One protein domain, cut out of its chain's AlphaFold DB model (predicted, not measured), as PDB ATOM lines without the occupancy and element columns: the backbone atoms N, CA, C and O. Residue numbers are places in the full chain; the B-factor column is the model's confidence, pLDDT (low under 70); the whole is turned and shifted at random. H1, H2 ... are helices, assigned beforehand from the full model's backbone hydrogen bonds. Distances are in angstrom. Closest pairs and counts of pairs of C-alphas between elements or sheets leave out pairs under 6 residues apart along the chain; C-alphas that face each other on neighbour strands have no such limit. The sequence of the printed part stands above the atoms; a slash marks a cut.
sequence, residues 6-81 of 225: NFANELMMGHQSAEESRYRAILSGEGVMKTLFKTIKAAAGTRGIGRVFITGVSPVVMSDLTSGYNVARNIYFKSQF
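What this domain is: This is residues 6 to 81 of the 225 residues of the protein "Predicted AAA-ATPase" of Candidatus Kentron sp. TUN (UniProt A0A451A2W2). Two helices, H2 and H3, follow each other nearly in line along the longest axis; H1 folds back beside H2 as a helical hairpin at one end, and a long loop, residues 46 to 58, leads from the far end of H3 back to the short H4, whose residues Val 60 and Asp 64 come near Ala 8 of H1 and Leu 27 of H2. It is a loose, flat frame with few contacts between helices; residues 65 to 81, with no named helix, come back toward H3 and then turn away from it, and residues 13 to 18 stick out at the turn between H1 and H2. The printed part has 76 residues with four named helices, H1 to H4 in order along the chain, and no named strand: the class is all helix, with 39 residues in the helices. The whole is loose, with a radius of gyration of the C-alphas of 14.4 A, and spans 43 by 33 by 15 A.

Where its parts are: H1 holds residues 6 to 13, from C-alpha 6 at (131.742, 11.635, 21.407), and measures 10.1 A from first to last C-alpha. H2 holds residues 17 to 27 and measures 15.6 A. H3, the longest helix, holds residues 32 to 45 and measures 20.1 A, ending with C-alpha 45 at (105.466, 12.908, 38.278). H4 holds residues 59 to 64, measures 8.7 A and ends with C-alpha 64 at (119.949, 2.013, 25.856).

How they stand to each other: H1 and H2 form a helical hairpin and touch, their closest C-alphas being those of Leu 11 and Glu 19, 6.0 A apart. They run opposite ways at a steep tilt of 36 degrees, only just steep. H2 and H3 touch only at the corner by their link, H3 with residues 32 to 34 alone; the closest C-alphas are those of Ile 26 and Val 32, 5.9 A apart. H2 and H3 run the same way at a shallow tilt of 16 degrees. H1 and H3 are apart, and so are H3 and H4. H4 is close to H1 but not clearly touching, with the C-alphas of Ala 8 and Val 60 closest at 7.5 A, and about perpendicular to it at 76 degrees. H4 is also close to H2 but not clearly touching, with Leu 27 and Asp 64 closest at 7.3 A between C-alphas, and about perpendicular at 85 degrees. In H1, H2, H3 and H4 every O i to N i+4 pair is within hydrogen-bond range.

The domain as a whole: The C-alphas farthest apart, those of His 15 and Arg 47, are 44.7 A from each other. The printed part has no cut. The links H1 to H2 and H2 to H3 are tight, and the link H3 to H4, 13 residues, is long. The mean pLDDT of the printed part is 72.4; 31 residues are under 70, among them residues 14 to 21 and 63 to 71.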
ATOM      1  N   ASN A   6     130.326  12.014  21.404       67.25
ATOM      2  CA  ASN A   6     131.742  11.635  21.407       67.25
ATOM      3  C   ASN A   6     131.958  10.330  22.180       67.25
ATOM      4  O   ASN A   6     132.580   9.404  21.679       67.25
ATOM      5  N   PHE A   7     131.286  10.184  23.321       66.44
ATOM      6  CA  PHE A   7     131.328   8.954  24.108       66.44
ATOM      7  C   PHE A   7     130.821   7.707  23.354       66.44
ATOM      8  O   PHE A   7     131.371   6.618  23.506       66.44
ATOM      9  N   ALA A   8     129.774   7.846  22.535       67.81
ATOM     10  CA  ALA A   8     129.266   6.744  21.713       67.81
ATOM     11  C   ALA A   8     130.168   6.489  20.494       67.81
ATOM     12  O   ALA A   8     130.405   5.338  20.135       67.81
ATOM     13  N   ASN A   9     130.703   7.549  19.886       71.75
ATOM     14  CA  ASN A   9     131.623   7.474  18.756       71.75
ATOM     15  C   ASN A   9     132.937   6.791  19.150       71.75
ATOM     16  O   ASN A   9     133.369   5.878  18.453       71.75
ATOM     17  N   GLU A  10     133.521   7.158  20.292       71.94
ATOM     18  CA  GLU A  10     134.709   6.510  20.855       71.94
ATOM     19  C   GLU A  10     134.476   5.013  21.052       71.94
ATOM     20  O   GLU A  10     135.273   4.207  20.593       71.94
ATOM     21  N   LEU A  11     133.330   4.610  21.610       71.50
ATOM     22  CA  LEU A  11     132.985   3.195  21.776       71.50
ATOM     23  C   LEU A  11     132.845   2.422  20.450       71.50
ATOM     24  O   LEU A  11     133.052   1.203  20.410       71.50
ATOM     25  N   MET A  12     132.428   3.101  19.382       68.56
ATOM     26  CA  MET A  12     132.297   2.516  18.045       68.56
ATOM     27  C   MET A  12     133.641   2.432  17.314       68.56
ATOM     28  O   MET A  12     133.872   1.476  16.573       68.56
ATOM     29  N   MET A  13     134.514   3.418  17.523       71.44
ATOM     30  CA  MET A  13     135.840   3.519  16.907       71.44
ATOM     31  C   MET A  13     136.910   2.729  17.675       71.44
ATOM     32  O   MET A  13     137.911   2.308  17.095       71.44
ATOM     33  N   GLY A  14     136.702   2.523  18.973       64.56
ATOM     34  CA  GLY A  14     137.610   1.853  19.884       64.56
ATOM     35  C   GLY A  14     137.449   0.335  19.882       64.56
ATOM     36  O   GLY A  14     136.368  -0.223  20.067       64.56
ATOM     37  N   HIS A  15     138.566  -0.367  19.697       53.81
ATOM     38  CA  HIS A  15     138.642  -1.832  19.753       53.81
ATOM     39  C   HIS A  15     138.872  -2.376  21.181       53.81
ATOM     40  O   HIS A  15     139.229  -3.544  21.338       53.81
ATOM     41  N   GLN A  16     138.722  -1.556  22.230       56.88
ATOM     42  CA  GLN A  16     139.128  -1.924  23.589       56.88
ATOM     43  C   GLN A  16     137.943  -2.325  24.477       56.88
ATOM     44  O   GLN A  16     136.990  -1.577  24.684       56.88
ATOM     45  N   SER A  17     138.049  -3.499  25.101       57.66
ATOM     46  CA  SER A  17     137.087  -4.023  26.086       57.66
ATOM     47  C   SER A  17     136.875  -3.105  27.303       57.66
ATOM     48  O   SER A  17     135.831  -3.168  27.961       57.66
ATOM     49  N   ALA A  18     137.842  -2.231  27.601       60.22
ATOM     50  CA  ALA A  18     137.777  -1.261  28.692       60.22
ATOM     51  C   ALA A  18     136.720  -0.164  28.456       60.22
ATOM     52  O   ALA A  18     135.996   0.202  29.385       60.22
ATOM     53  N   GLU A  19     136.578   0.320  27.222       67.06
ATOM     54  CA  GLU A  19     135.608   1.364  26.858       67.06
ATOM     55  C   GLU A  19     134.178   0.819  26.876       67.06
ATOM     56  O   GLU A  19     133.267   1.464  27.394       67.06
ATOM     57  N   GLU A  20     133.991  -0.427  26.433       67.12
ATOM     58  CA  GLU A  20     132.704  -1.117  26.538       67.12
ATOM     59  C   GLU A  20     132.302  -1.360  27.995       67.12
ATOM     60  O   GLU A  20     131.148  -1.140  28.375       67.12
ATOM     61  N   SER A  21     133.256  -1.755  28.839       67.69
ATOM     62  CA  SER A  21     133.018  -1.930  30.274       67.69
ATOM     63  C   SER A  21     132.616  -0.608  30.939       67.69
ATOM     64  O   SER A  21     131.695  -0.581  31.755       67.69
ATOM     65  N   ARG A  22     133.243   0.507  30.541       71.38
ATOM     66  CA  ARG A  22     132.912   1.857  31.017       71.38
ATOM     67  C   ARG A  22     131.536   2.327  30.529       71.38
ATOM     68  O   ARG A  22     130.766   2.854  31.331       71.38
ATOM     69  N   TYR A  23     131.191   2.082  29.263       71.56
ATOM     70  CA  TYR A  23     129.861   2.356  28.701       71.56
ATOM     71  C   TYR A  23     128.766   1.601  29.453       71.56
ATOM     72  O   TYR A  23     127.806   2.200  29.947       71.56
ATOM     73  N   ARG A  24     128.954   0.289  29.632       71.75
ATOM     74  CA  ARG A  24     128.024  -0.546  30.395       71.75
ATOM     75  C   ARG A  24     127.911  -0.086  31.842       71.75
ATOM     76  O   ARG A  24     126.799  -0.052  32.348       71.75
ATOM     77  N   ALA A  25     129.001   0.313  32.498       72.88
ATOM     78  CA  ALA A  25     128.955   0.810  33.874       72.88
ATOM     79  C   ALA A  25     128.090   2.077  34.009       72.88
ATOM     80  O   ALA A  25     127.222   2.134  34.883       72.88
ATOM     81  N   ILE A  26     128.258   3.055  33.110       70.56
ATOM     82  CA  ILE A  26     127.512   4.327  33.120       70.56
ATOM     83  C   ILE A  26     126.013   4.124  32.849       70.56
ATOM     84  O   ILE A  26     125.185   4.848  33.411       70.56
ATOM     85  N   LEU A  27     125.657   3.136  32.025       69.00
ATOM     86  CA  LEU A  27     124.270   2.857  31.624       69.00
ATOM     87  C   LEU A  27     123.619   1.677  32.360       69.00
ATOM     88  O   LEU A  27     122.432   1.401  32.161       69.00
ATOM     89  N   SER A  28     124.370   0.995  33.227       67.38
ATOM     90  CA  SER A  28     123.899  -0.133  34.034       67.38
ATOM     91  C   SER A  28     122.717   0.244  34.940       67.38
ATOM     92  O   SER A  28     122.334   1.407  35.081       67.38
ATOM     93  N   GLY A  29     122.108  -0.760  35.581       58.31
ATOM     94  CA  GLY A  29     120.937  -0.597  36.453       58.31
ATOM     95  C   GLY A  29     121.056   0.501  37.524       58.31
ATOM     96  O   GLY A  29     120.032   1.121  37.840       58.31
ATOM     97  N   GLU A  30     122.281   0.763  37.995       64.19
ATOM     98  CA  GLU A  30     122.659   1.754  39.018       64.19
ATOM     99  C   GLU A  30     123.550   2.888  38.471       64.19
ATOM    100  O   GLU A  30     123.999   3.753  39.221       64.19
ATOM    101  N   GLY A  31     123.797   2.916  37.159       71.62
ATOM    102  CA  GLY A  31     124.654   3.910  36.526       71.62
ATOM    103  C   GLY A  31     124.141   5.344  36.701       71.62
ATOM    104  O   GLY A  31     122.932   5.601  36.737       71.62
ATOM    105  N   VAL A  32     125.076   6.297  36.787       77.25
ATOM    106  CA  VAL A  32     124.808   7.717  37.091       77.25
ATOM    107  C   VAL A  32     123.741   8.313  36.166       77.25
ATOM    108  O   VAL A  32     122.831   8.997  36.640       77.25
ATOM    109  N   MET A  33     123.781   7.997  34.866       75.62
ATOM    110  CA  MET A  33     122.835   8.554  33.896       75.62
ATOM    111  C   MET A  33     121.411   8.021  34.098       75.62
ATOM    112  O   MET A  33     120.435   8.773  34.056       75.62
ATOM    113  N   LYS A  34     121.274   6.720  34.377       75.25
ATOM    114  CA  LYS A  34     119.974   6.093  34.645       75.25
ATOM    115  C   LYS A  34     119.363   6.621  35.939       75.25
ATOM    116  O   LYS A  34     118.157   6.871  35.982       75.25
ATOM    117  N   THR A  35     120.183   6.813  36.970       81.38
ATOM    118  CA  THR A  35     119.767   7.407  38.246       81.38
ATOM    119  C   THR A  35     119.287   8.844  38.052       81.38
ATOM    120  O   THR A  35     118.179   9.164  38.476       81.38
ATOM    121  N   LEU A  36     120.038   9.677  37.321       82.94
ATOM    122  CA  LEU A  36     119.638  11.049  36.998       82.94
ATOM    123  C   LEU A  36     118.265  11.099  36.307       82.94
ATOM    124  O   LEU A  36     117.357  11.785  36.778       82.94
ATOM    125  N   PHE A  37     118.070  10.327  35.233       80.56
ATOM    126  CA  PHE A  37     116.796  10.317  34.513       80.56
ATOM    127  C   PHE A  37     115.634   9.757  35.341       80.56
ATOM    128  O   PHE A  37     114.517  10.271  35.243       80.56
ATOM    129  N   LYS A  38     115.866   8.748  36.192       81.19
ATOM    130  CA  LYS A  38     114.849   8.264  37.143       81.19
ATOM    131  C   LYS A  38     114.432   9.365  38.120       81.19
ATOM    132  O   LYS A  38     113.234   9.548  38.328       81.19
ATOM    133  N   THR A  39     115.389  10.114  38.669       84.31
ATOM    134  CA  THR A  39     115.126  11.233  39.587       84.31
ATOM    135  C   THR A  39     114.321  12.334  38.905       84.31
ATOM    136  O   THR A  39     113.295  12.759  39.436       84.31
ATOM    137  N   ILE A  40     114.717  12.739  37.694       84.25
ATOM    138  CA  ILE A  40     113.984  13.737  36.902       84.25
ATOM    139  C   ILE A  40     112.554  13.253  36.617       84.25
ATOM    140  O   ILE A  40     111.597  14.003  36.806       84.25
ATOM    141  N   LYS A  41     112.384  11.986  36.217       80.81
ATOM    142  CA  LYS A  41     111.068  11.388  35.949       80.81
ATOM    143  C   LYS A  41     110.182  11.375  37.194       80.81
ATOM    144  O   LYS A  41     109.000  11.695  37.095       80.81
ATOM    145  N   ALA A  42     110.738  11.013  38.351       82.88
ATOM    146  CA  ALA A  42     110.011  11.015  39.616       82.88
ATOM    147  C   ALA A  42     109.560  12.434  39.991       82.88
ATOM    148  O   ALA A  42     108.380  12.642  40.256       82.88
ATOM    149  N   ALA A  43     110.463  13.416  39.917       83.12
ATOM    150  CA  ALA A  43     110.171  14.814  40.228       83.12
ATOM    151  C   ALA A  43     109.147  15.451  39.267       83.12
ATOM    152  O   ALA A  43     108.329  16.272  39.688       83.12
ATOM    153  N   ALA A  44     109.144  15.039  37.995       81.69
ATOM    154  CA  ALA A  44     108.120  15.435  37.029       81.69
ATOM    155  C   ALA A  44     106.741  14.811  37.333       81.69
ATOM    156  O   ALA A  44     105.711  15.436  37.097       81.69
ATOM    157  N   GLY A  45     106.705  13.595  37.892       74.75
ATOM    158  CA  GLY A  45     105.466  12.908  38.278       74.75
ATOM    159  C   GLY A  45     104.850  13.396  39.595       74.75
ATOM    160  O   GLY A  45     103.632  13.344  39.755       74.75
ATOM    161  N   THR A  46     105.663  13.896  40.532       71.81
ATOM    162  CA  THR A  46     105.234  14.294  41.889       71.81
ATOM    163  C   THR A  46     105.001  15.801  42.070       71.81
ATOM    164  O   THR A  46     104.836  16.259  43.197       71.81
ATOM    165  N   ARG A  47     104.894  16.564  40.967       62.81
ATOM    166  CA  ARG A  47     104.651  18.028  40.896       62.81
ATOM    167  C   ARG A  47     105.835  18.942  41.260       62.81
ATOM    168  O   ARG A  47     105.639  20.148  41.354       62.81
ATOM    169  N   GLY A  48     107.051  18.414  41.412       78.50
ATOM    170  CA  GLY A  48     108.250  19.233  41.648       78.50
ATOM    171  C   GLY A  48     108.800  19.901  40.382       78.50
ATOM    172  O   GLY A  48     109.367  20.987  40.450       78.50
ATOM    173  N   ILE A  49     108.608  19.273  39.216       82.00
ATOM    174  CA  ILE A  49     109.068  19.782  37.917       82.00
ATOM    175  C   ILE A  49     107.898  19.802  36.930       82.00
ATOM    176  O   ILE A  49     107.339  18.761  36.600       82.00
ATOM    177  N   GLY A  50     107.534  20.985  36.427       80.75
ATOM    178  CA  GLY A  50     106.425  21.131  35.476       80.75
ATOM    179  C   GLY A  50     106.781  20.769  34.031       80.75
ATOM    180  O   GLY A  50     105.929  20.283  33.286       80.75
ATOM    181  N   ARG A  51     108.028  21.020  33.608       82.62
ATOM    182  CA  ARG A  51     108.536  20.736  32.254       82.62
ATOM    183  C   ARG A  51     110.026  20.427  32.310       82.62
ATOM    184  O   ARG A  51     110.753  21.042  33.079       82.62
ATOM    185  N   VAL A  52     110.466  19.505  31.460       82.62
ATOM    186  CA  VAL A  52     111.875  19.142  31.292       82.62
ATOM    187  C   VAL A  52     112.224  19.290  29.822       82.62
ATOM    188  O   VAL A  52     111.539  18.726  28.967       82.62
ATOM    189  N   PHE A  53     113.291  20.029  29.542       82.19
ATOM    190  CA  PHE A  53     113.893  20.111  28.222       82.19
ATOM    191  C   PHE A  53     115.308  19.546  28.306       82.19
ATOM    192  O   PHE A  53     116.069  19.927  29.191       82.19
ATOM    193  N   ILE A  54     115.623  18.590  27.435       77.75
ATOM    194  CA  ILE A  54     116.917  17.908  27.395       77.75
ATOM    195  C   ILE A  54     117.508  18.167  26.018       77.75
ATOM    196  O   ILE A  54     116.866  17.878  25.007       77.75
ATOM    197  N   THR A  55     118.722  18.699  25.994       76.56
ATOM    198  CA  THR A  55     119.543  18.866  24.795       76.56
ATOM    199  C   THR A  55     120.830  18.076  24.966       76.56
ATOM    200  O   THR A  55     121.198  17.721  26.087       76.56
ATOM    201  N   GLY A  56     121.506  17.781  23.856       68.12
ATOM    202  CA  GLY A  56     122.847  17.217  23.933       68.12
ATOM    203  C   GLY A  56     122.921  15.804  24.508       68.12
ATOM    204  O   GLY A  56     123.824  15.485  25.276       68.12
ATOM    205  N   VAL A  57     121.950  14.954  24.177       68.88
ATOM    206  CA  VAL A  57     121.987  13.534  24.537       68.88
ATOM    207  C   VAL A  57     121.762  12.707  23.283       68.88
ATOM    208  O   VAL A  57     120.753  12.886  22.597       68.88
ATOM    209  N   SER A  58     122.685  11.783  23.022       67.81
ATOM    210  CA  SER A  58     122.623  10.891  21.870       67.81
ATOM    211  C   SER A  58     121.339  10.051  21.837       67.81
ATOM    212  O   SER A  58     120.970   9.459  22.864       67.81
ATOM    213  N   PRO A  59     120.691   9.879  20.668       65.31
ATOM    214  CA  PRO A  59     119.613   8.908  20.486       65.31
ATOM    215  C   PRO A  59     120.008   7.476  20.876       65.31
ATOM    216  O   PRO A  59     119.154   6.718  21.348       65.31
ATOM    217  N   VAL A  60     121.290   7.119  20.732       68.31
ATOM    218  CA  VAL A  60     121.838   5.807  21.112       68.31
ATOM    219  C   VAL A  60     121.792   5.620  22.623       68.31
ATOM    220  O   VAL A  60     121.194   4.668  23.125       68.31
ATOM    221  N   VAL A  61     122.321   6.601  23.356       70.31
ATOM    222  CA  VAL A  61     122.315   6.624  24.824       70.31
ATOM    223  C   VAL A  61     120.879   6.583  25.351       70.31
ATOM    224  O   VAL A  61     120.561   5.803  26.247       70.31
ATOM    225  N   MET A  62     119.967   7.356  24.753       71.31
ATOM    226  CA  MET A  62     118.550   7.332  25.128       71.31
ATOM    227  C   MET A  62     117.880   5.979  24.855       71.31
ATOM    228  O   MET A  62     117.025   5.563  25.640       71.31
ATOM    229  N   SER A  63     118.262   5.290  23.775       69.94
ATOM    230  CA  SER A  63     117.731   3.973  23.397       69.94
ATOM    231  C   SER A  63     118.195   2.861  24.344       69.94
ATOM    232  O   SER A  63     117.405   1.975  24.687       69.94
ATOM    233  N   ASP A  64     119.421   2.945  24.850       69.62
ATOM    234  CA  ASP A  64     119.949   2.013  25.856       69.62
ATOM    235  C   ASP A  64     119.387   2.290  27.262       69.62
ATOM    236  O   ASP A  64     119.245   1.386  28.088       69.62
ATOM    237  N   LEU A  65     118.925   3.518  27.515       67.94
ATOM    238  CA  LEU A  65     118.269   3.923  28.763       67.94
ATOM    239  C   LEU A  65     116.765   3.589  28.837       67.94
ATOM    240  O   LEU A  65     116.145   3.888  29.858       67.94
ATOM    241  N   THR A  66     116.159   2.952  27.826       54.78
ATOM    242  CA  THR A  66     114.694   2.775  27.586       54.78
ATOM    243  C   THR A  66     113.851   2.028  28.642       54.78
ATOM    244  O   THR A  66     112.674   1.745  28.420       54.78
ATOM    245  N   SER A  67     114.382   1.750  29.834       54.91
ATOM    246  CA  SER A  67     113.548   1.461  31.021       54.91
ATOM    247  C   SER A  67     113.380   2.672  31.956       54.91
ATOM    248  O   SER A  67     112.481   2.690  32.795       54.91
ATOM    249  N   GLY A  68     114.229   3.697  31.832       53.53
ATOM    250  CA  GLY A  68     114.326   4.833  32.748       53.53
ATOM    251  C   GLY A  68     113.515   6.068  32.352       53.53
ATOM    252  O   GLY A  68     112.981   6.725  33.244       53.53
ATOM    253  N   TYR A  69     113.369   6.382  31.055       62.78
ATOM    254  CA  TYR A  69     112.882   7.707  30.621       62.78
ATOM    255  C   TYR A  69     111.952   7.710  29.391       62.78
ATOM    256  O   TYR A  69     112.046   8.543  28.495       62.78
ATOM    257  N   ASN A  70     110.978   6.800  29.371       62.38
ATOM    258  CA  ASN A  70     110.052   6.584  28.242       62.38
ATOM    259  C   ASN A  70     108.994   7.695  28.085       62.38
ATOM    260  O   ASN A  70     108.059   7.561  27.304       62.38
ATOM    261  N   VAL A  71     109.122   8.765  28.870       67.50
ATOM    262  CA  VAL A  71     108.238   9.936  28.889       67.50
ATOM    263  C   VAL A  71     108.757  11.069  27.999       67.50
ATOM    264  O   VAL A  71     108.031  12.027  27.748       67.50
ATOM    265  N   ALA A  72     110.002  10.977  27.519       73.56
ATOM    266  CA  ALA A  72     110.574  11.970  26.620       73.56
ATOM    267  C   ALA A  72     109.943  11.907  25.227       73.56
ATOM    268  O   ALA A  72     109.707  10.835  24.664       73.56
ATOM    269  N   ARG A  73     109.731  13.090  24.646       77.56
ATOM    270  CA  ARG A  73     109.297  13.266  23.264       77.56
ATOM    271  C   ARG A  73     110.412  13.937  22.474       77.56
ATOM    272  O   ARG A  73     110.794  15.058  22.792       77.56
ATOM    273  N   ASN A  74     110.857  13.284  21.408       78.00
ATOM    274  CA  ASN A  74     111.800  13.863  20.456       78.00
ATOM    275  C   ASN A  74     111.105  14.963  19.641       78.00
ATOM    276  O   ASN A  74     110.010  14.750  19.108       78.00
ATOM    277  N   ILE A  75     111.716  16.148  19.573       82.56
ATOM    278  CA  ILE A  75     111.160  17.309  18.857       82.56
ATOM    279  C   ILE A  75     112.144  17.970  17.884       82.56
ATOM    280  O   ILE A  75     111.740  18.882  17.175       82.56
ATOM    281  N   TYR A  76     113.394  17.505  17.827       75.38
ATOM    282  CA  TYR A  76     114.489  18.150  17.091       75.38
ATOM    283  C   TYR A  76     114.273  18.229  15.569       75.38
ATOM    284  O   TYR A  76     114.816  19.123  14.940       75.38
ATOM    285  N   PHE A  77     113.433  17.363  14.988       81.94
ATOM    286  CA  PHE A  77     113.103  17.406  13.556       81.94
ATOM    287  C   PHE A  77     111.883  18.259  13.192       81.94
ATOM    288  O   PHE A  77     111.512  18.324  12.020       81.94
ATOM    289  N   LYS A  78     111.203  18.875  14.167       86.44
ATOM    290  CA  LYS A  78     110.036  19.699  13.839       86.44
ATOM    291  C   LYS A  78     110.476  21.081  13.366       86.44
ATOM    292  O   LYS A  78     111.324  21.707  13.999       86.44
ATOM    293  N   SER A  79     109.835  21.582  12.315       87.31
ATOM    294  CA  SER A  79     110.174  22.854  11.663       87.31
ATOM    295  C   SER A  79     110.234  24.054  12.611       87.31
ATOM    296  O   SER A  79     111.145  24.871  12.497       87.31
ATOM    297  N   GLN A  80     109.351  24.134  13.615       88.81
ATOM    298  CA  GLN A  80     109.364  25.222  14.605       88.81
ATOM    299  C   GLN A  80     110.618  25.252  15.495       88.81
ATOM    300  O   GLN A  80     110.857  26.248  16.168       88.81
ATOM    301  N   PHE A  81     111.391  24.165  15.527       87.25
ATOM    302  CA  PHE A  81     112.615  24.039  16.314       87.25
ATOM    303  C   PHE A  81     113.880  24.055  15.451       87.25
ATOM    304  O   PHE A  81     114.969  23.978  16.006       87.25
TER     305      PHE A  81